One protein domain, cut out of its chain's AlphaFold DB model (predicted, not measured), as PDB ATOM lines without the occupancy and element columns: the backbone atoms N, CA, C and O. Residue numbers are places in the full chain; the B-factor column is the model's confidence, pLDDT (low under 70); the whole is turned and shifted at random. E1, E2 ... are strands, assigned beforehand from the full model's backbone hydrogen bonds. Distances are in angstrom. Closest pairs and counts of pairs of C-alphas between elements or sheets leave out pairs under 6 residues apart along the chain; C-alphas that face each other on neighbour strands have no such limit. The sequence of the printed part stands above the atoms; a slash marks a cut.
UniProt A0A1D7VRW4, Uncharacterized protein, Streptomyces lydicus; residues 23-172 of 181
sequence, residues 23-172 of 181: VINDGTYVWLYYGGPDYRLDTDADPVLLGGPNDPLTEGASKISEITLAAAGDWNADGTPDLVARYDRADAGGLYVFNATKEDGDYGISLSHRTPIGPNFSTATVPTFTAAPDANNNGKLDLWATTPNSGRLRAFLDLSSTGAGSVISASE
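What this domain is: This is residues 23 to 172 of the 181 residues of an uncharacterized protein of Streptomyces lydicus (UniProt A0A1D7VRW4). Two twisted four-stranded sheets, E4 E5 E6 E9 in the middle and E10 E11 E12 E13 at one end, make an imperfect sandwich, only partly face to face, with strands crossed at 45 degrees. Toward the other end of the long axis lie a small sheet, E1 E2 E3, and the hairpin E7 and E8, into which E6 runs on. The printed part has 150 residues, no named helix and thirteen named strands, E1 to E13 along the chain; the class is all strand, though under half of the residues, 61, are in named elements. Each sheet is antiparallel, in the order just named. The whole is compact, with a radius of gyration of the C-alphas of 15.8 A and spans of 47 by 36 by 28 A.

Where its parts are: Find C-alpha 67 at (-42.639, 41.053, 42.119); from there E4 runs 17.9 A to residue 73. Beside it look for E5, residues 82 to 87, 16.3 A, then E6, residues 95 to 98, and E9, residues 114 to 118, 11.8 A. E7 is residues 101 to 103 and E8 residues 106 to 108. In the second sheet find E10, residues 129 to 131, E11, residues 141 to 146, 16.8 A, E12, residues 153 to 159, 16.2 A, and E13, residues 166 to 171, 15.3 A, ending at C-alpha 171 (-61.080, 34.564, 24.555). Back at C-alpha 23 (-41.249, 52.913, 36.148) begins E1, residues 23 to 25; E2 is residues 30 to 33 and E3 residues 48 to 51.

How they stand to each other: E4 E5 E6 is a meander, each strand the antiparallel neighbour of the one before, as are E10 E11 E12 E13 and E1 E2 E3. Look for N 70 and O 84, 3.0 A, between E4 and E5, N 85 and O 96, 2.9 A, between E5 and E6, and N 97 and O 115, 2.9 A, between E6 and E9. Between the two large sheets, the closest C-alphas of E4 and E10 are those of Ala 71 and Ala 131, 5.3 A apart. In the second sheet find N 130 and O 144, N 143 and O 156, and N 155 and O 168, each 2.9 A. E6 runs on into E7 at 27 degrees; N 101 and O 108 of the hairpin E7 and E8 are 2.9 A apart. The closest C-alphas of E8 and E3 are those of Gly 108 and Leu 50, 6.9 A apart. In the small sheet see N 24 and O 31, 2.9 A, and N 32 and O 48, 2.8 A. E1 and E4 are near each other, with 7 pairs of C-alphas within 10 A.

The domain as a whole: The two C-alphas farthest apart, those of Asp 44 and Ser 150, are 47.4 A apart. The printed part has no cut; the links E2 to E3 and E3 to E4 are long. Mean pLDDT of the printed part is 87.8; residues 104, 105 and 133 are under 70.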
ATOM      1  N   VAL A  23     -41.586  53.797  35.030       90.31
ATOM      2  CA  VAL A  23     -41.249  52.913  36.148       90.31
ATOM      3  C   VAL A  23     -40.274  51.848  35.655       90.31
ATOM      4  O   VAL A  23     -40.567  51.132  34.697       90.31
ATOM      5  N   ILE A  24     -39.119  51.733  36.307       91.69
ATOM      6  CA  ILE A  24     -38.086  50.739  35.997       91.69
ATOM      7  C   ILE A  24     -37.948  49.793  37.181       91.69
ATOM      8  O   ILE A  24     -37.726  50.254  38.293       91.69
ATOM      9  N   ASN A  25     -38.028  48.485  36.933       90.62
ATOM     10  CA  ASN A  25     -37.641  47.440  37.880       90.62
ATOM     11  C   ASN A  25     -36.391  46.730  37.334       90.62
ATOM     12  O   ASN A  25     -36.456  46.130  36.262       90.62
ATOM     13  N   ASP A  26     -35.266  46.803  38.051       91.19
ATOM     14  CA  ASP A  26     -33.995  46.161  37.662       91.19
ATOM     15  C   ASP A  26     -33.724  44.827  38.393       91.19
ATOM     16  O   ASP A  26     -32.645  44.241  38.283       91.19
ATOM     17  N   GLY A  27     -34.705  44.341  39.160       89.50
ATOM     18  CA  GLY A  27     -34.623  43.156  40.013       89.50
ATOM     19  C   GLY A  27     -34.065  43.426  41.414       89.50
ATOM     20  O   GLY A  27     -34.255  42.604  42.313       89.50
ATOM     21  N   THR A  28     -33.428  44.574  41.632       91.88
ATOM     22  CA  THR A  28     -32.936  45.028  42.941       91.88
ATOM     23  C   THR A  28     -33.723  46.233  43.432       91.88
ATOM     24  O   THR A  28     -34.072  46.279  44.610       91.88
ATOM     25  N   TYR A  29     -34.031  47.166  42.536       92.50
ATOM     26  CA  TYR A  29     -34.728  48.411  42.798       92.50
ATOM     27  C   TYR A  29     -35.882  48.626  41.819       92.50
ATOM     28  O   TYR A  29     -35.861  48.158  40.679       92.50
ATOM     29  N   VAL A  30     -36.875  49.383  42.279       92.94
ATOM     30  CA  VAL A  30     -37.943  49.959  41.473       92.94
ATOM     31  C   VAL A  30     -37.841  51.472  41.586       92.94
ATOM     32  O   VAL A  30     -37.908  52.012  42.688       92.94
ATOM     33  N   TRP A  31     -37.698  52.150  40.455       92.62
ATOM     34  CA  TRP A  31     -37.567  53.602  40.377       92.62
ATOM     35  C   TRP A  31     -38.653  54.194  39.487       92.62
ATOM     36  O   TRP A  31     -38.986  53.615  38.453       92.62
ATOM     37  N   LEU A  32     -39.166  55.357  39.873       91.12
ATOM     38  CA  LEU A  32     -39.996  56.223  39.045       91.12
ATOM     39  C   LEU A  32     -39.140  57.377  38.522       91.12
ATOM     40  O   LEU A  32     -38.603  58.163  39.299       91.12
ATOM     41  N   TYR A  33     -39.053  57.461  37.202       91.62
ATOM     42  CA  TYR A  33     -38.390  58.516  36.451       91.62
ATOM     43  C   TYR A  33     -39.439  59.441  35.845       91.62
ATOM     44  O   TYR A  33     -40.392  58.962  35.222       91.62
ATOM     45  N   TYR A  34     -39.247  60.751  35.976       86.69
ATOM     46  CA  TYR A  34     -40.227  61.729  35.504       86.69
ATOM     47  C   TYR A  34     -39.925  62.211  34.092       86.69
ATOM     48  O   TYR A  34     -38.801  62.610  33.786       86.69
ATOM     49  N   GLY A  35     -40.943  62.242  33.237       88.44
ATOM     50  CA  GLY A  35     -40.844  62.819  31.904       88.44
ATOM     51  C   GLY A  35     -40.713  64.345  31.935       88.44
ATOM     52  O   GLY A  35     -41.388  65.038  32.699       88.44
ATOM     53  N   GLY A  36     -39.861  64.890  31.065       85.88
ATOM     54  CA  GLY A  36     -39.623  66.327  30.939       85.88
ATOM     55  C   GLY A  36     -40.055  66.943  29.597       85.88
ATOM     56  O   GLY A  36     -40.156  66.247  28.582       85.88
ATOM     57  N   PRO A  37     -40.232  68.282  29.551       86.50
ATOM     58  CA  PRO A  37     -40.546  69.045  28.333       86.50
ATOM     59  C   PRO A  37     -39.497  68.947  27.226       86.50
ATOM     60  O   PRO A  37     -39.791  69.254  26.072       86.50
ATOM     61  N   ASP A  38     -38.275  68.551  27.562       89.44
ATOM     62  CA  ASP A  38     -37.164  68.399  26.629       89.44
ATOM     63  C   ASP A  38     -36.969  66.947  26.158       89.44
ATOM     64  O   ASP A  38     -35.934  66.630  25.567       89.44
ATOM     65  N   TYR A  39     -37.964  66.080  26.396       87.19
ATOM     66  CA  TYR A  39     -37.959  64.652  26.053       87.19
ATOM     67  C   TYR A  39     -36.852  63.846  26.746       87.19
ATOM     68  O   TYR A  39     -36.412  62.814  26.235       87.19
ATOM     69  N   ARG A  40     -36.393  64.316  27.908       89.75
ATOM     70  CA  ARG A  40     -35.490  63.585  28.800       89.75
ATOM     71  C   ARG A  40     -36.202  63.232  30.098       89.75
ATOM     72  O   ARG A  40     -37.206  63.850  30.451       89.75
ATOM     73  N   LEU A  41     -35.677  62.212  30.769       90.75
ATOM     74  CA  LEU A  41     -36.096  61.839  32.112       90.75
ATOM     75  C   LEU A  41     -35.359  62.708  33.138       90.75
ATOM     76  O   LEU A  41     -34.200  63.062  32.914       90.75
ATOM     77  N   ASP A  42     -36.034  63.027  34.240       88.12
ATOM     78  CA  ASP A  42     -35.488  63.687  35.435       88.12
ATOM     79  C   ASP A  42     -34.857  65.071  35.195       88.12
ATOM     80  O   ASP A  42     -34.023  65.546  35.963       88.12
ATOM     81  N   THR A  43     -35.266  65.776  34.134       85.38
ATOM     82  CA  THR A  43     -34.757  67.128  33.833       85.38
ATOM     83  C   THR A  43     -35.046  68.127  34.957       85.38
ATOM     84  O   THR A  43     -34.268  69.049  35.201       85.38
ATOM     85  N   ASP A  44     -36.189  67.972  35.627       80.94
ATOM     86  CA  ASP A  44     -36.727  68.946  36.581       80.94
ATOM     87  C   ASP A  44     -36.904  68.395  38.011       80.94
ATOM     88  O   ASP A  44     -37.263  69.161  38.915       80.94
ATOM     89  N   ALA A  45     -36.706  67.090  38.208       79.25
ATOM     90  CA  ALA A  45     -36.915  66.379  39.466       79.25
ATOM     91  C   ALA A  45     -36.016  65.140  39.520       79.25
ATOM     92  O   ALA A  45     -35.801  64.508  38.492       79.25
ATOM     93  N   ASP A  46     -35.529  64.803  40.713       87.31
ATOM     94  CA  ASP A  46     -34.778  63.568  40.928       87.31
ATOM     95  C   ASP A  46     -35.719  62.349  40.825       87.31
ATOM     96  O   ASP A  46     -36.904  62.464  41.172       87.31
ATOM     97  N   PRO A  47     -35.215  61.179  40.390       90.12
ATOM     98  CA  PRO A  47     -36.015  59.965  40.346       90.12
ATOM     99  C   PRO A  47     -36.426  59.537  41.757       90.12
ATOM    100  O   PRO A  47     -35.683  59.707  42.728       90.12
ATOM    101  N   VAL A  48     -37.603  58.927  41.868       89.38
ATOM    102  CA  VAL A  48     -38.146  58.440  43.142       89.38
ATOM    103  C   VAL A  48     -37.873  56.953  43.290       89.38
ATOM    104  O   VAL A  48     -38.246  56.154  42.430       89.38
ATOM    105  N   LEU A  49     -37.266  56.569  44.412       90.19
ATOM    106  CA  LEU A  49     -37.143  55.167  44.789       90.19
ATOM    107  C   LEU A  49     -38.504  54.667  45.290       90.19
ATOM    108  O   LEU A  49     -39.006  55.139  46.306       90.19
ATOM    109  N   LEU A  50     -39.096  53.724  44.563       89.56
ATOM    110  CA  LEU A  50     -40.358  53.078  44.926       89.56
ATOM    111  C   LEU A  50     -40.139  51.765  45.685       89.56
ATOM    112  O   LEU A  50     -40.985  51.344  46.472       89.56
ATOM    113  N   GLY A  51     -39.045  51.070  45.384       89.44
ATOM    114  CA  GLY A  51     -38.754  49.754  45.928       89.44
ATOM    115  C   GLY A  51     -37.272  49.417  45.864       89.44
ATOM    116  O   GLY A  51     -36.556  49.841  44.967       89.44
ATOM    117  N   GLY A  52     -36.817  48.576  46.779       88.06
ATOM    118  CA  GLY A  52     -35.428  48.216  47.001       88.06
ATOM    119  C   GLY A  52     -35.342  47.057  47.998       88.06
ATOM    120  O   GLY A  52     -36.367  46.622  48.526       88.06
ATOM    121  N   PRO A  53     -34.138  46.558  48.324       81.00
ATOM    122  CA  PRO A  53     -33.979  45.397  49.207       81.00
ATOM    123  C   PRO A  53     -34.498  45.590  50.643       81.00
ATOM    124  O   PRO A  53     -34.654  44.609  51.363       81.00
ATOM    125  N   ASN A  54     -34.726  46.839  51.061       76.19
ATOM    126  CA  ASN A  54     -35.144  47.217  52.413       76.19
ATOM    127  C   ASN A  54     -36.465  48.027  52.417       76.19
ATOM    128  O   ASN A  54     -36.703  48.777  53.360       76.19
ATOM    129  N   ASP A  55     -37.266  47.950  51.348       70.50
ATOM    130  CA  ASP A  55     -38.187  49.019  50.906       70.50
ATOM    131  C   ASP A  55     -39.683  48.593  50.871       70.50
ATOM    132  O   ASP A  55     -39.988  47.413  51.079       70.50
ATOM    133  N   PRO A  56     -40.653  49.502  50.598       73.75
ATOM    134  CA  PRO A  56     -42.071  49.300  50.882       73.75
ATOM    135  C   PRO A  56     -42.780  48.385  49.892       73.75
ATOM    136  O   PRO A  56     -43.955  48.090  50.077       73.75
ATOM    137  N   LEU A  57     -42.120  47.957  48.820       85.31
ATOM    138  CA  LEU A  57     -42.715  47.013  47.881       85.31
ATOM    139  C   LEU A  57     -42.488  45.559  48.283       85.31
ATOM    140  O   LEU A  57     -43.203  44.692  47.787       85.31
ATOM    141  N   THR A  58     -41.550  45.267  49.182       81.81
ATOM    142  CA  THR A  58     -41.240  43.895  49.599       81.81
ATOM    143  C   THR A  58     -41.929  43.539  50.911       81.81
ATOM    144  O   THR A  58     -41.642  44.133  51.943       81.81
ATOM    145  N   GLU A  59     -42.812  42.538  50.899       76.31
ATOM    146  CA  GLU A  59     -43.431  42.001  52.115       76.31
ATOM    147  C   GLU A  59     -42.683  40.767  52.639       76.31
ATOM    148  O   GLU A  59     -42.434  39.803  51.905       76.31
ATOM    149  N   GLY A  60     -42.377  40.766  53.940       77.50
ATOM    150  CA  GLY A  60     -41.761  39.630  54.621       77.50
ATOM    151  C   GLY A  60     -40.382  39.301  54.051       77.50
ATOM    152  O   GLY A  60     -39.456  40.092  54.168       77.50
ATOM    153  N   ALA A  61     -40.244  38.117  53.453       74.81
ATOM    154  CA  ALA A  61     -39.003  37.671  52.817       74.81
ATOM    155  C   ALA A  61     -39.084  37.674  51.274       74.81
ATOM    156  O   ALA A  61     -38.307  36.968  50.628       74.81
ATOM    157  N   SER A  62     -40.038  38.412  50.694       80.81
ATOM    158  CA  SER A  62     -40.116  38.647  49.244       80.81
ATOM    159  C   SER A  62     -39.035  39.631  48.794       80.81
ATOM    160  O   SER A  62     -38.643  40.512  49.558       80.81
ATOM    161  N   LYS A  63     -38.567  39.511  47.550       88.44
ATOM    162  CA  LYS A  63     -37.579  40.422  46.940       88.44
ATOM    163  C   LYS A  63     -38.172  41.190  45.763       88.44
ATOM    164  O   LYS A  63     -39.140  40.741  45.165       88.44
ATOM    165  N   ILE A  64     -37.543  42.297  45.364       91.31
ATOM    166  CA  ILE A  64     -37.932  43.052  44.156       91.31
ATOM    167  C   ILE A  64     -37.878  42.182  42.888       91.31
ATOM    168  O   ILE A  64     -38.745  42.289  42.030       91.31
ATOM    169  N   SER A  65     -36.938  41.241  42.799       89.88
ATOM    170  CA  SER A  65     -36.885  40.252  41.711       89.88
ATOM    171  C   SER A  65     -38.043  39.241  41.712       89.88
ATOM    172  O   SER A  65     -38.117  38.400  40.822       89.88
ATOM    173  N   GLU A  66     -38.899  39.259  42.733       90.44
ATOM    174  CA  GLU A  66     -40.025  38.340  42.939       90.44
ATOM    175  C   GLU A  66     -41.370  39.087  42.913       90.44
ATOM    176  O   GLU A  66     -42.367  38.586  43.439       90.44
ATOM    177  N   ILE A  67     -41.406  40.291  42.327       90.12
ATOM    178  CA  ILE A  67     -42.639  41.053  42.119       90.12
ATOM    179  C   ILE A  67     -42.894  41.263  40.626       90.12
ATOM    180  O   ILE A  67     -42.000  41.648  39.872       90.12
ATOM    181  N   THR A  68     -44.143  41.084  40.213       91.12
ATOM    182  CA  THR A  68     -44.628  41.506  38.896       91.12
ATOM    183  C   THR A  68     -45.446  42.782  39.067       91.12
ATOM    184  O   THR A  68     -46.417  42.797  39.826       91.12
ATOM    185  N   LEU A  69     -45.078  43.845  38.349       90.81
ATOM    186  CA  LEU A  69     -45.839  45.096  38.301       90.81
ATOM    187  C   LEU A  69     -46.824  45.082  37.127       90.81
ATOM    188  O   LEU A  69     -46.546  44.490  36.083       90.81
ATOM    189  N   ALA A  70     -47.952  45.768  37.283       88.50
ATOM    190  CA  ALA A  70     -48.879  46.052  36.191       88.50
ATOM    191  C   ALA A  70     -49.181  47.552  36.097       88.50
ATOM    192  O   ALA A  70     -48.753  48.331  36.948       88.50
ATOM    193  N   ALA A  71     -49.874  47.944  35.021       78.88
ATOM    194  CA  ALA A  71     -50.140  49.341  34.686       78.88
ATOM    195  C   ALA A  71     -50.704  50.140  35.876       78.88
ATOM    196  O   ALA A  71     -51.566  49.650  36.607       78.88
ATOM    197  N   ALA A  72     -50.208  51.369  36.029       83.94
ATOM    198  CA  ALA A  72     -50.683  52.314  37.032       83.94
ATOM    199  C   ALA A  72     -52.075  52.869  36.678       83.94
ATOM    200  O   ALA A  72     -52.465  52.888  35.507       83.94
ATOM    201  N   GLY A  73     -52.803  53.350  37.683       85.44
ATOM    202  CA  GLY A  73     -54.132  53.959  37.545       85.44
ATOM    203  C   GLY A  73     -54.629  54.500  38.884       85.44
ATOM    204  O   GLY A  73     -54.124  54.077  39.907       85.44
ATOM    205  N   ASP A  74     -55.568  55.441  38.893       84.94
ATOM    206  CA  ASP A  74     -56.122  56.037  40.123       84.94
ATOM    207  C   ASP A  74     -57.336  55.218  40.601       84.94
ATOM    208  O   ASP A  74     -58.459  55.442  40.146       84.94
ATOM    209  N   TRP A  75     -57.117  54.193  41.433       84.38
ATOM    210  CA  TRP A  75     -58.170  53.220  41.779       84.38
ATOM    211  C   TRP A  75     -59.022  53.656  42.960       84.38
ATOM    212  O   TRP A  75     -60.144  53.173  43.125       84.38
ATOM    213  N   ASN A  76     -58.472  54.501  43.825       85.25
ATOM    214  CA  ASN A  76     -59.183  55.049  44.972       85.25
ATOM    215  C   ASN A  76     -59.816  56.424  44.671       85.25
ATOM    216  O   ASN A  76     -60.496  56.964  45.547       85.25
ATOM    217  N   ALA A  77     -59.659  56.928  43.439       84.56
ATOM    218  CA  ALA A  77     -60.171  58.205  42.949       84.56
ATOM    219  C   ALA A  77     -59.660  59.410  43.757       84.56
ATOM    220  O   ALA A  77     -60.405  60.368  43.997       84.56
ATOM    221  N   ASP A  78     -58.404  59.355  44.205       84.19
ATOM    222  CA  ASP A  78     -57.764  60.424  44.976       84.19
ATOM    223  C   ASP A  78     -56.937  61.401  44.119       84.19
ATOM    224  O   ASP A  78     -56.386  62.380  44.634       84.19
ATOM    225  N   GLY A  79     -56.879  61.182  42.802       81.62
ATOM    226  CA  GLY A  79     -56.109  61.991  41.858       81.62
ATOM    227  C   GLY A  79     -54.626  61.615  41.788       81.62
ATOM    228  O   GLY A  79     -53.823  62.327  41.159       81.62
ATOM    229  N   THR A  80     -54.212  60.523  42.430       85.38
ATOM    230  CA  THR A  80     -52.856  59.975  42.376       85.38
ATOM    231  C   THR A  80     -52.875  58.593  41.734       85.38
ATOM    232  O   THR A  80     -53.612  57.721  42.165       85.38
ATOM    233  N   PRO A  81     -52.067  58.364  40.681       87.06
ATOM    234  CA  PRO A  81     -51.931  57.026  40.130       87.06
ATOM    235  C   PRO A  81     -51.368  56.072  41.181       87.06
ATOM    236  O   PRO A  81     -50.330  56.338  41.763       87.06
ATOM    237  N   ASP A  82     -52.013  54.944  41.377       90.12
ATOM    238  CA  ASP A  82     -51.598  53.866  42.260       90.12
ATOM    239  C   ASP A  82     -50.827  52.786  41.484       90.12
ATOM    240  O   ASP A  82     -50.873  52.713  40.248       90.12
ATOM    241  N   LEU A  83     -50.180  51.866  42.207       91.44
ATOM    242  CA  LEU A  83     -49.370  50.793  41.621       91.44
ATOM    243  C   LEU A  83     -49.915  49.398  41.946       91.44
ATOM    244  O   LEU A  83     -50.050  49.017  43.106       91.44
ATOM    245  N   VAL A  84     -50.149  48.585  40.916       92.50
ATOM    246  CA  VAL A  84     -50.517  47.173  41.081       92.50
ATOM    247  C   VAL A  84     -49.260  46.311  41.141       92.50
ATOM    248  O   VAL A  84     -48.442  46.334  40.218       92.50
ATOM    249  N   ALA A  85     -49.139  45.498  42.190       92.31
ATOM    250  CA  ALA A  85     -48.038  44.558  42.361       92.31
ATOM    251  C   ALA A  85     -48.552  43.169  42.757       92.31
ATOM    252  O   ALA A  85     -49.345  43.020  43.692       92.31
ATOM    253  N   ARG A  86     -48.071  42.140  42.054       92.94
ATOM    254  CA  ARG A  86     -48.220  40.736  42.444       92.94
ATOM    255  C   ARG A  86     -46.916  40.245  43.046       92.94
ATOM    256  O   ARG A  86     -45.856  40.471  42.465       92.94
ATOM    257  N   TYR A  87     -46.997  39.532  44.159       91.88
ATOM    258  CA  TYR A  87     -45.860  38.801  44.702       91.88
ATOM    259  C   TYR A  87     -45.833  37.392  44.132       91.88
ATOM    260  O   TYR A  87     -46.769  36.609  44.297       91.88
ATOM    261  N   ASP A  88     -44.749  37.070  43.438       90.00
ATOM    262  CA  ASP A  88     -44.625  35.835  42.662       90.00
ATOM    263  C   ASP A  88     -44.142  34.652  43.501       90.00
ATOM    264  O   ASP A  88     -44.187  33.500  43.059       90.00
ATOM    265  N   ARG A  89     -43.705  34.922  44.731       85.81
ATOM    266  CA  ARG A  89     -43.233  33.913  45.672       85.81
ATOM    267  C   ARG A  89     -44.379  32.999  46.102       85.81
ATOM    268  O   ARG A  89     -45.406  33.466  46.584       85.81
ATOM    269  N   ALA A  90     -44.195  31.687  45.970       77.38
ATOM    270  CA  ALA A  90     -45.271  30.705  46.129       77.38
ATOM    271  C   ALA A  90     -45.890  30.621  47.542       77.38
ATOM    272  O   ALA A  90     -47.040  30.213  47.678       77.38
ATOM    273  N   ASP A  91     -45.140  30.967  48.587       77.50
ATOM    274  CA  ASP A  91     -45.541  30.888  50.002       77.50
ATOM    275  C   ASP A  91     -46.105  32.206  50.567       77.50
ATOM    276  O   ASP A  91     -46.696  32.192  51.644       77.50
ATOM    277  N   ALA A  92     -45.915  33.332  49.870       74.56
ATOM    278  CA  ALA A  92     -46.513  34.622  50.221       74.56
ATOM    279  C   ALA A  92     -47.671  34.951  49.272       74.56
ATOM    280  O   ALA A  92     -48.787  35.170  49.738       74.56
ATOM    281  N   GLY A  93     -47.415  34.890  47.959       80.69
ATOM    282  CA  GLY A  93     -48.384  35.134  46.895       80.69
ATOM    283  C   GLY A  93     -49.132  36.464  47.015       80.69
ATOM    284  O   GLY A  93     -48.928  37.263  47.925       80.69
ATOM    285  N   GLY A  94     -50.058  36.688  46.092       91.25
ATOM    286  CA  GLY A  94     -51.089  37.703  46.238       91.25
ATOM    287  C   GLY A  94     -50.899  38.931  45.365       91.25
ATOM    288  O   GLY A  94     -49.805  39.258  44.909       91.25
ATOM    289  N   LEU A  95     -52.025  39.594  45.117       92.88
ATOM    290  CA  LEU A  95     -52.117  40.833  44.359       92.88
ATOM    291  C   LEU A  95     -52.529  41.962  45.296       92.88
ATOM    292  O   LEU A  95     -53.468  41.811  46.084       92.88
ATOM    293  N   TYR A  96     -51.845  43.089  45.165       93.12
ATOM    294  CA  TYR A  96     -52.063  44.282  45.962       93.12
ATOM    295  C   TYR A  96     -52.114  45.505  45.057       93.12
ATOM    296  O   TYR A  96     -51.398  45.586  44.057       93.12
ATOM    297  N   VAL A  97     -52.941  46.464  45.449       93.75
ATOM    298  CA  VAL A  97     -52.908  47.831  44.934       93.75
ATOM    299  C   VAL A  97     -52.230  48.684  45.992       93.75
ATOM    300  O   VAL A  97     -52.754  48.818  47.093       93.75
ATOM    301  N   PHE A  98     -51.054  49.212  45.693       93.31
ATOM    302  CA  PHE A  98     -50.399  50.224  46.510       93.31
ATOM    303  C   PHE A  98     -51.054  51.557  46.207       93.31
ATOM    304  O   PHE A  98     -50.822  52.099  45.126       93.31
ATOM    305  N   ASN A  99     -51.873  52.040  47.144       92.62
ATOM    306  CA  ASN A  99     -52.533  53.318  46.950       92.62
ATOM    307  C   ASN A  99     -51.482  54.399  47.208       92.62
ATOM    308  O   ASN A  99     -50.933  54.489  48.314       92.62
ATOM    309  N   ALA A 100     -51.113  55.114  46.158       90.62
ATOM    310  CA  ALA A 100     -50.005  56.040  46.207       90.62
ATOM    311  C   ALA A 100     -50.419  57.311  46.936       90.62
ATOM    312  O   ALA A 100     -51.563  57.747  46.890       90.62
ATOM    313  N   THR A 101     -49.461  57.938  47.601       88.12
ATOM    314  CA  THR A 101     -49.672  59.250  48.201       88.12
ATOM    315  C   THR A 101     -48.801  60.279  47.510       88.12
ATOM    316  O   THR A 101     -47.725  59.981  46.985       88.12
ATOM    317  N   LYS A 102     -49.272  61.525  47.525       79.12
ATOM    318  CA  LYS A 102     -48.434  62.691  47.266       79.12
ATOM    319  C   LYS A 102     -48.239  63.431  48.573       79.12
ATOM    320  O   LYS A 102     -49.068  64.254  48.955       79.12
ATOM    321  N   GLU A 103     -47.146  63.140  49.259       73.25
ATOM    322  CA  GLU A 103     -46.717  63.966  50.381       73.25
ATOM    323  C   GLU A 103     -45.698  64.965  49.863       73.25
ATOM    324  O   GLU A 103     -44.752  64.609  49.163       73.25
ATOM    325  N   ASP A 104     -45.899  66.246  50.173       68.19
ATOM    326  CA  ASP A 104     -44.902  67.277  49.887       68.19
ATOM    327  C   ASP A 104     -44.566  67.484  48.392       68.19
ATOM    328  O   ASP A 104     -43.625  68.210  48.061       68.19
ATOM    329  N   GLY A 105     -45.378  66.913  47.494       65.06
ATOM    330  CA  GLY A 105     -45.198  66.932  46.040       65.06
ATOM    331  C   GLY A 105     -44.461  65.718  45.470       65.06
ATOM    332  O   GLY A 105     -44.349  65.637  44.248       65.06
ATOM    333  N   ASP A 106     -44.012  64.793  46.319       71.94
ATOM    334  CA  ASP A 106     -43.268  63.599  45.929       71.94
ATOM    335  C   ASP A 106     -44.210  62.377  45.924       71.94
ATOM    336  O   ASP A 106     -45.056  62.219  46.807       71.94
ATOM    337  N   TYR A 107     -44.096  61.530  44.897       85.12
ATOM    338  CA  TYR A 107     -44.843  60.274  44.806       85.12
ATOM    339  C   TYR A 107     -44.319  59.275  45.842       85.12
ATOM    340  O   TYR A 107     -43.109  59.081  45.951       85.12
ATOM    341  N   GLY A 108     -45.206  58.606  46.574       87.31
ATOM    342  CA  GLY A 108     -44.830  57.614  47.576       87.31
ATOM    343  C   GLY A 108     -45.748  56.398  47.579       87.31
ATOM    344  O   GLY A 108     -46.934  56.496  47.277       87.31
ATOM    345  N   ILE A 109     -45.193  55.245  47.955       90.50
ATOM    346  CA  ILE A 109     -45.934  53.999  48.193       90.50
ATOM    347  C   ILE A 109     -45.447  53.338  49.486       90.50
ATOM    348  O   ILE A 109     -44.297  53.503  49.883       90.50
ATOM    349  N   SER A 110     -46.323  52.592  50.165       88.94
ATOM    350  CA  SER A 110     -46.016  51.944  51.450       88.94
ATOM    351  C   SER A 110     -46.738  50.603  51.613       88.94
ATOM    352  O   SER A 110     -47.901  50.479  51.233       88.94
ATOM    353  N   LEU A 111     -46.119  49.626  52.293       88.62
ATOM    354  CA  LEU A 111     -46.790  48.382  52.720       88.62
ATOM    355  C   LEU A 111     -48.014  48.636  53.607       88.62
ATOM    356  O   LEU A 111     -48.939  47.822  53.625       88.62
ATOM    357  N   SER A 112     -48.005  49.730  54.373       89.44
ATOM    358  CA  SER A 112     -49.122  50.120  55.240       89.44
ATOM    359  C   SER A 112     -50.246  50.819  54.478       89.44
ATOM    360  O   SER A 112     -51.317  51.017  55.044       89.44
ATOM    361  N   HIS A 113     -50.004  51.201  53.222       91.12
ATOM    362  CA  HIS A 113     -50.944  51.921  52.374       91.12
ATOM    363  C   HIS A 113     -51.202  51.131  51.086       91.12
ATOM    364  O   HIS A 113     -50.906  51.561  49.975       91.12
ATOM    365  N   ARG A 114     -51.756  49.928  51.247       92.81
ATOM    366  CA  ARG A 114     -52.143  49.076  50.122       92.81
ATOM    367  C   ARG A 114     -53.433  48.324  50.399       92.81
ATOM    368  O   ARG A 114     -53.719  47.936  51.533       92.81
ATOM    369  N   THR A 115     -54.170  48.061  49.336       92.62
ATOM    370  CA  THR A 115     -55.388  47.263  49.336       92.62
ATOM    371  C   THR A 115     -55.049  45.841  48.881       92.62
ATOM    372  O   THR A 115     -54.590  45.663  47.749       92.62
ATOM    373  N   PRO A 116     -55.252  44.802  49.714       93.12
ATOM    374  CA  PRO A 116     -55.124  43.425  49.255       93.12
ATOM    375  C   PRO A 116     -56.279  43.107  48.305       93.12
ATOM    376  O   PRO A 116     -57.434  43.303  48.669       93.12
ATOM    377  N   ILE A 117     -55.985  42.595  47.113       92.25
ATOM    378  CA  ILE A 117     -57.002  42.116  46.165       92.25
ATOM    379  C   ILE A 117     -57.297  40.638  46.406       92.25
ATOM    380  O   ILE A 117     -58.450  40.213  46.426       92.25
ATOM    381  N   GLY A 118     -56.261  39.835  46.644       90.00
ATOM    382  CA  GLY A 118     -56.458  38.464  47.091       90.00
ATOM    383  C   GLY A 118     -55.199  37.603  47.034       90.00
ATOM    384  O   GLY A 118     -54.340  37.823  46.180       90.00
ATOM    385  N   PRO A 119     -55.106  36.576  47.896       87.56
ATOM    386  CA  PRO A 119     -53.929  35.710  47.994       87.56
ATOM    387  C   PRO A 119     -53.809  34.715  46.827       87.56
ATOM    388  O   PRO A 119     -52.727  34.220  46.536       87.56
ATOM    389  N   ASN A 120     -54.904  34.443  46.109       86.69
ATOM    390  CA  ASN A 120     -54.935  33.476  45.006       86.69
ATOM    391  C   ASN A 120     -54.378  34.024  43.680       86.69
ATOM    392  O   ASN A 120     -54.555  33.391  42.640       86.69
ATOM    393  N   PHE A 121     -53.709  35.176  43.690       90.00
ATOM    394  CA  PHE A 121     -52.961  35.693  42.548       90.00
ATOM    395  C   PHE A 121     -51.495  35.282  42.674       90.00
ATOM    396  O   PHE A 121     -50.717  35.914  43.377       90.00
ATOM    397  N   SER A 122     -51.118  34.210  41.984       90.25
ATOM    398  CA  SER A 122     -49.737  33.725  41.900       90.25
ATOM    399  C   SER A 122     -49.421  33.306  40.469       90.25
ATOM    400  O   SER A 122     -50.334  33.104  39.668       90.25
ATOM    401  N   THR A 123     -48.148  33.080  40.156       89.62
ATOM    402  CA  THR A 123     -47.723  32.522  38.859       89.62
ATOM    403  C   THR A 123     -48.337  31.146  38.557       89.62
ATOM    404  O   THR A 123     -48.448  30.766  37.394       89.62
ATOM    405  N   ALA A 124     -48.792  30.408  39.577       89.19
ATOM    406  CA  ALA A 124     -49.427  29.100  39.415       89.19
ATOM    407  C   ALA A 124     -50.930  29.177  39.099       89.19
ATOM    408  O   ALA A 124     -51.463  28.276  38.454       89.19
ATOM    409  N   THR A 125     -51.625  30.221  39.554       89.31
ATOM    410  CA  THR A 125     -53.088  30.377  39.426       89.31
ATOM    411  C   THR A 125     -53.488  31.438  38.408       89.31
ATOM    412  O   THR A 125     -54.534  31.320  37.771       89.31
ATOM    413  N   VAL A 126     -52.642  32.449  38.231       91.00
ATOM    414  CA  VAL A 126     -52.779  33.564  37.293       91.00
ATOM    415  C   VAL A 126     -51.400  33.783  36.663       91.00
ATOM    416  O   VAL A 126     -50.666  34.633  37.148       91.00
ATOM    417  N   PRO A 127     -50.975  33.004  35.649       89.75
ATOM    418  CA  PRO A 127     -49.589  33.010  35.172       89.75
ATOM    419  C   PRO A 127     -49.124  34.382  34.686       89.75
ATOM    420  O   PRO A 127     -48.129  34.917  35.175       89.75
ATOM    421  N   THR A 128     -49.899  34.995  33.795       89.94
ATOM    422  CA  THR A 128     -49.671  36.360  33.317       89.94
ATOM    423  C   THR A 128     -50.912  37.205  33.541       89.94
ATOM    424  O   THR A 128     -52.042  36.714  33.435       89.94
ATOM    425  N   PHE A 129     -50.699  38.483  33.827       90.69
ATOM    426  CA  PHE A 129     -51.765  39.464  33.913       90.69
ATOM    427  C   PHE A 129     -51.288  40.817  33.400       90.69
ATOM    428  O   PHE A 129     -50.091  41.092  33.346       90.69
ATOM    429  N   THR A 130     -52.244  41.652  33.026       88.81
ATOM    430  CA  THR A 130     -52.048  43.084  32.843       88.81
ATOM    431  C   THR A 130     -53.253  43.805  33.425       88.81
ATOM    432  O   THR A 130     -54.374  43.287  33.402       88.81
ATOM    433  N   ALA A 131     -53.023  44.990  33.966       81.25
ATOM    434  CA  ALA A 131     -54.085  45.850  34.449       81.25
ATOM    435  C   ALA A 131     -54.533  46.760  33.298       81.25
ATOM    436  O   ALA A 131     -53.702  47.341  32.600       81.25
ATOM    437  N   ALA A 132     -55.842  46.846  33.077       74.69
ATOM    438  CA  ALA A 132     -56.448  47.833  32.192       74.69
ATOM    439  C   ALA A 132     -57.377  48.642  33.093       74.69
ATOM    440  O   ALA A 132     -58.492  48.187  33.324       74.69
ATOM    441  N   PRO A 133     -56.891  49.746  33.684       69.31
ATOM    442  CA  PRO A 133     -57.316  50.153  35.013       69.31
ATOM    443  C   PRO A 133     -58.789  50.519  35.187       69.31
ATOM    444  O   PRO A 133     -59.311  50.534  36.290       69.31
ATOM    445  N   ASP A 134     -59.477  50.760  34.088       84.56
ATOM    446  CA  ASP A 134     -60.912  50.951  34.091       84.56
ATOM    447  C   ASP A 134     -61.441  50.572  32.707       84.56
ATOM    448  O   ASP A 134     -61.830  51.412  31.894       84.56
ATOM    449  N   ALA A 135     -61.331  49.285  32.365       87.56
ATOM    450  CA  ALA A 135     -61.628  48.796  31.021       87.56
ATOM    451  C   ALA A 135     -63.094  49.030  30.619       87.56
ATOM    452  O   ALA A 135     -63.407  49.017  29.425       87.56
ATOM    453  N   ASN A 136     -63.978  49.238  31.596       90.12
ATOM    454  CA  ASN A 136     -65.395  49.502  31.382       90.12
ATOM    455  C   ASN A 136     -65.858  50.929  31.768       90.12
ATOM    456  O   ASN A 136     -67.037  51.242  31.592       90.12
ATOM    457  N   ASN A 137     -64.937  51.810  32.172       89.12
ATOM    458  CA  ASN A 137     -65.176  53.218  32.509       89.12
ATOM    459  C   ASN A 137     -66.166  53.426  33.681       89.12
ATOM    460  O   ASN A 137     -67.075  54.263  33.598       89.12
ATOM    461  N   ASN A 138     -66.029  52.645  34.755       89.50
ATOM    462  CA  ASN A 138     -66.826  52.738  35.982       89.50
ATOM    463  C   ASN A 138     -66.032  53.149  37.235       89.50
ATOM    464  O   ASN A 138     -66.605  53.158  38.330       89.50
ATOM    465  N   GLY A 139     -64.754  53.497  37.086       86.00
ATOM    466  CA  GLY A 139     -63.876  53.932  38.170       86.00
ATOM    467  C   GLY A 139     -63.433  52.812  39.111       86.00
ATOM    468  O   GLY A 139     -63.144  53.089  40.273       86.00
ATOM    469  N   LYS A 140     -63.426  51.550  38.665       88.06
ATOM    470  CA  LYS A 140     -62.969  50.409  39.471       88.06
ATOM    471  C   LYS A 140     -61.902  49.596  38.763       88.06
ATOM    472  O   LYS A 140     -61.817  49.576  37.541       88.06
ATOM    473  N   LEU A 141     -61.143  48.848  39.568       90.31
ATOM    474  CA  LEU A 141     -60.054  48.032  39.066       90.31
ATOM    475  C   LEU A 141     -60.516  46.889  38.166       90.31
ATOM    476  O   LEU A 141     -61.130  45.935  38.639       90.31
ATOM    477  N   ASP A 142     -60.089  46.931  36.907       92.06
ATOM    478  CA  ASP A 142     -60.222  45.825  35.965       92.06
ATOM    479  C   ASP A 142     -58.853  45.200  35.632       92.06
ATOM    480  O   ASP A 142     -57.820  45.870  35.504       92.06
ATOM    481  N   LEU A 143     -58.829  43.878  35.456       92.25
ATOM    482  CA  LEU A 143     -57.611  43.111  35.179       92.25
ATOM    483  C   LEU A 143     -57.850  42.057  34.107       92.25
ATOM    484  O   LEU A 143     -58.856  41.354  34.107       92.25
ATOM    485  N   TRP A 144     -56.869  41.885  33.230       93.00
ATOM    486  CA  TRP A 144     -56.853  40.841  32.215       93.00
ATOM    487  C   TRP A 144     -55.812  39.800  32.587       93.00
ATOM    488  O   TRP A 144     -54.679  40.145  32.916       93.00
ATOM    489  N   ALA A 145     -56.177  38.526  32.537       92.38
ATOM    490  CA  ALA A 145     -55.308  37.451  32.993       92.38
ATOM    491  C   ALA A 145     -55.453  36.178  32.165       92.38
ATOM    492  O   ALA A 145     -56.536  35.822  31.688       92.38
ATOM    493  N   THR A 146     -54.343  35.455  32.046       91.88
ATOM    494  CA  THR A 146     -54.346  34.089  31.525       91.88
ATOM    495  C   THR A 146     -54.727  33.106  32.625       91.88
ATOM    496  O   THR A 146     -54.488  33.332  33.810       91.88
ATOM    497  N   THR A 147     -55.360  31.997  32.238       88.50
ATOM    498  CA  THR A 147     -55.690  30.907  33.168       88.50
ATOM    499  C   THR A 147     -54.824  29.676  32.855       88.50
ATOM    500  O   THR A 147     -54.751  29.287  31.680       88.50
ATOM    501  N   PRO A 148     -54.189  29.034  33.857       88.56
ATOM    502  CA  PRO A 148     -53.263  27.923  33.639       88.56
ATOM    503  C   PRO A 148     -53.875  26.809  32.789       88.56
ATOM    504  O   PRO A 148     -55.007  26.391  33.033       88.56
ATOM    505  N   ASN A 149     -53.125  26.325  31.794       88.50
ATOM    506  CA  ASN A 149     -53.476  25.172  30.949       88.50
ATOM    507  C   ASN A 149     -54.845  25.245  30.243       88.50
ATOM    508  O   ASN A 149     -55.379  24.220  29.831       88.50
ATOM    509  N   SER A 150     -55.429  26.437  30.109       90.38
ATOM    510  CA  SER A 150     -56.793  26.591  29.585       90.38
ATOM    511  C   SER A 150     -56.866  27.179  28.177       90.38
ATOM    512  O   SER A 150     -57.889  27.032  27.520       90.38
ATOM    513  N   GLY A 151     -55.824  27.897  27.740       89.75
ATOM    514  CA  GLY A 151     -55.888  28.742  26.544       89.75
ATOM    515  C   GLY A 151     -56.841  29.935  26.682       89.75
ATOM    516  O   GLY A 151     -57.201  30.531  25.679       89.75
ATOM    517  N   ARG A 152     -57.293  30.291  27.891       92.69
ATOM    518  CA  ARG A 152     -58.247  31.388  28.103       92.69
ATOM    519  C   ARG A 152     -57.557  32.692  28.464       92.69
ATOM    520  O   ARG A 152     -56.681  32.713  29.331       92.69
ATOM    521  N   LEU A 153     -58.061  33.773  27.875       93.31
ATOM    522  CA  LEU A 153     -57.888  35.136  28.369       93.31
ATOM    523  C   LEU A 153     -59.183  35.548  29.068       93.31
ATOM    524  O   LEU A 153     -60.257  35.508  28.462       93.31
ATOM    525  N   ARG A 154     -59.088  35.927  30.340       94.19
ATOM    526  CA  ARG A 154     -60.223  36.374  31.150       94.19
ATOM    527  C   ARG A 154     -60.052  37.827  31.552       94.19
ATOM    528  O   ARG A 154     -58.934  38.236  31.852       94.19
ATOM    529  N   ALA A 155     -61.156  38.561  31.603       94.31
ATOM    530  CA  ALA A 155     -61.214  39.852  32.268       94.31
ATOM    531  C   ALA A 155     -61.936  39.690  33.612       94.31
ATOM    532  O   ALA A 155     -63.020  39.107  33.684       94.31
ATOM    533  N   PHE A 156     -61.291  40.169  34.664       93.81
ATOM    534  CA  PHE A 156     -61.798  40.295  36.018       93.81
ATOM    535  C   PHE A 156     -62.223  41.747  36.173       93.81
ATOM    536  O   PHE A 156     -61.370  42.631  36.123       93.81
ATOM    537  N   LEU A 157     -63.526  41.973  36.296       94.00
ATOM    538  CA  LEU A 157     -64.097  43.306  36.408       94.00
ATOM    539  C   LEU A 157     -64.383  43.639  37.867       94.00
ATOM    540  O   LEU A 157     -64.773  42.749  38.638       94.00
ATOM    541  N   ASP A 158     -64.251  44.911  38.221       93.00
ATOM    542  CA  ASP A 158     -64.577  45.442  39.546       93.00
ATOM    543  C   ASP A 158     -63.835  44.705  40.682       93.00
ATOM    544  O   ASP A 158     -64.436  44.315  41.689       93.00
ATOM    545  N   LEU A 159     -62.539  44.437  40.513       91.69
ATOM    546  CA  LEU A 159     -61.710  43.794  41.533       91.69
ATOM    547  C   LEU A 159     -61.612  44.655  42.793       91.69
ATOM    548  O   LEU A 159     -61.341  45.851  42.761       91.69
ATOM    549  N   SER A 160     -61.778  43.992  43.930       91.56
ATOM    550  CA  SER A 160     -61.634  44.564  45.264       91.56
ATOM    551  C   SER A 160     -61.051  43.523  46.219       91.56
ATOM    552  O   SER A 160     -60.837  42.369  45.845       91.56
ATOM    553  N   SER A 161     -60.890  43.890  47.490       91.50
ATOM    554  CA  SER A 161     -60.495  42.961  48.557       91.50
ATOM    555  C   SER A 161     -61.479  41.816  48.809       91.50
ATOM    556  O   SER A 161     -61.136  40.843  49.479       91.50
ATOM    557  N   THR A 162     -62.694  41.906  48.263       91.31
ATOM    558  CA  THR A 162     -63.707  40.842  48.347       91.31
ATOM    559  C   THR A 162     -63.763  39.955  47.102       91.31
ATOM    560  O   THR A 162     -64.522  38.988  47.073       91.31
ATOM    561  N   GLY A 163     -62.929  40.238  46.096       90.94
ATOM    562  CA  GLY A 163     -62.900  39.546  44.811       90.94
ATOM    563  C   GLY A 163     -63.397  40.412  43.653       90.94
ATOM    564  O   GLY A 163     -63.612  41.615  43.800       90.94
ATOM    565  N   ALA A 164     -63.540  39.781  42.486       92.62
ATOM    566  CA  ALA A 164     -64.070  40.411  41.279       92.62
ATOM    567  C   ALA A 164     -65.602  40.447  41.310       92.62
ATOM    568  O   ALA A 164     -66.235  39.451  41.672       92.62
ATOM    569  N   GLY A 165     -66.196  41.555  40.869       94.62
ATOM    570  CA  GLY A 165     -67.644  41.654  40.678       94.62
ATOM    571  C   GLY A 165     -68.143  40.783  39.521       94.62
ATOM    572  O   GLY A 165     -69.225  40.202  39.599       94.62
ATOM    573  N   SER A 166     -67.341  40.645  38.462       95.00
ATOM    574  CA  SER A 166     -67.631  39.758  37.331       95.00
ATOM    575  C   SER A 166     -66.349  39.185  36.735       95.00
ATOM    576  O   SER A 166     -65.291  39.806  36.784       95.00
ATOM    577  N   VAL A 167     -66.442  37.995  36.142       94.50
ATOM    578  CA  VAL A 167     -65.350  37.393  35.369       94.50
ATOM    579  C   VAL A 167     -65.895  36.964  34.017       94.50
ATOM    580  O   VAL A 167     -66.784  36.115  33.943       94.50
ATOM    581  N   ILE A 168     -65.339  37.524  32.948       94.50
ATOM    582  CA  ILE A 168     -65.730  37.218  31.570       94.50
ATOM    583  C   ILE A 168     -64.585  36.535  30.821       94.50
ATOM    584  O   ILE A 168     -63.411  36.848  31.025       94.50
ATOM    585  N   SER A 169     -64.916  35.601  29.931       94.44
ATOM    586  CA  SER A 169     -63.957  35.063  28.964       94.44
ATOM    587  C   SER A 169     -63.844  36.028  27.788       94.44
ATOM    588  O   SER A 169     -64.756  36.113  26.970       94.44
ATOM    589  N   ALA A 170     -62.723  36.739  27.687       92.06
ATOM    590  CA  ALA A 170     -62.428  37.573  26.524       92.06
ATOM    591  C   ALA A 170     -61.986  36.730  25.317       92.06
ATOM    592  O   ALA A 170     -62.219  37.101  24.170       92.06
ATOM    593  N   SER A 171     -61.364  35.575  25.571       93.81
ATOM    594  CA  SER A 171     -61.080  34.564  24.555       93.81
ATOM    595  C   SER A 171     -61.012  33.172  25.175       93.81
ATOM    596  O   SER A 171     -60.453  32.988  26.255       93.81
ATOM    597  N   GLU A 172     -61.547  32.182  24.459       94.12
ATOM    598  CA  GLU A 172     -61.459  30.754  24.798       94.12
ATOM    599  C   GLU A 172     -60.243  30.059  24.148       94.12
ATOM    600  O   GLU A 172     -60.025  28.871  24.365       94.12
TER     601      GLU A 172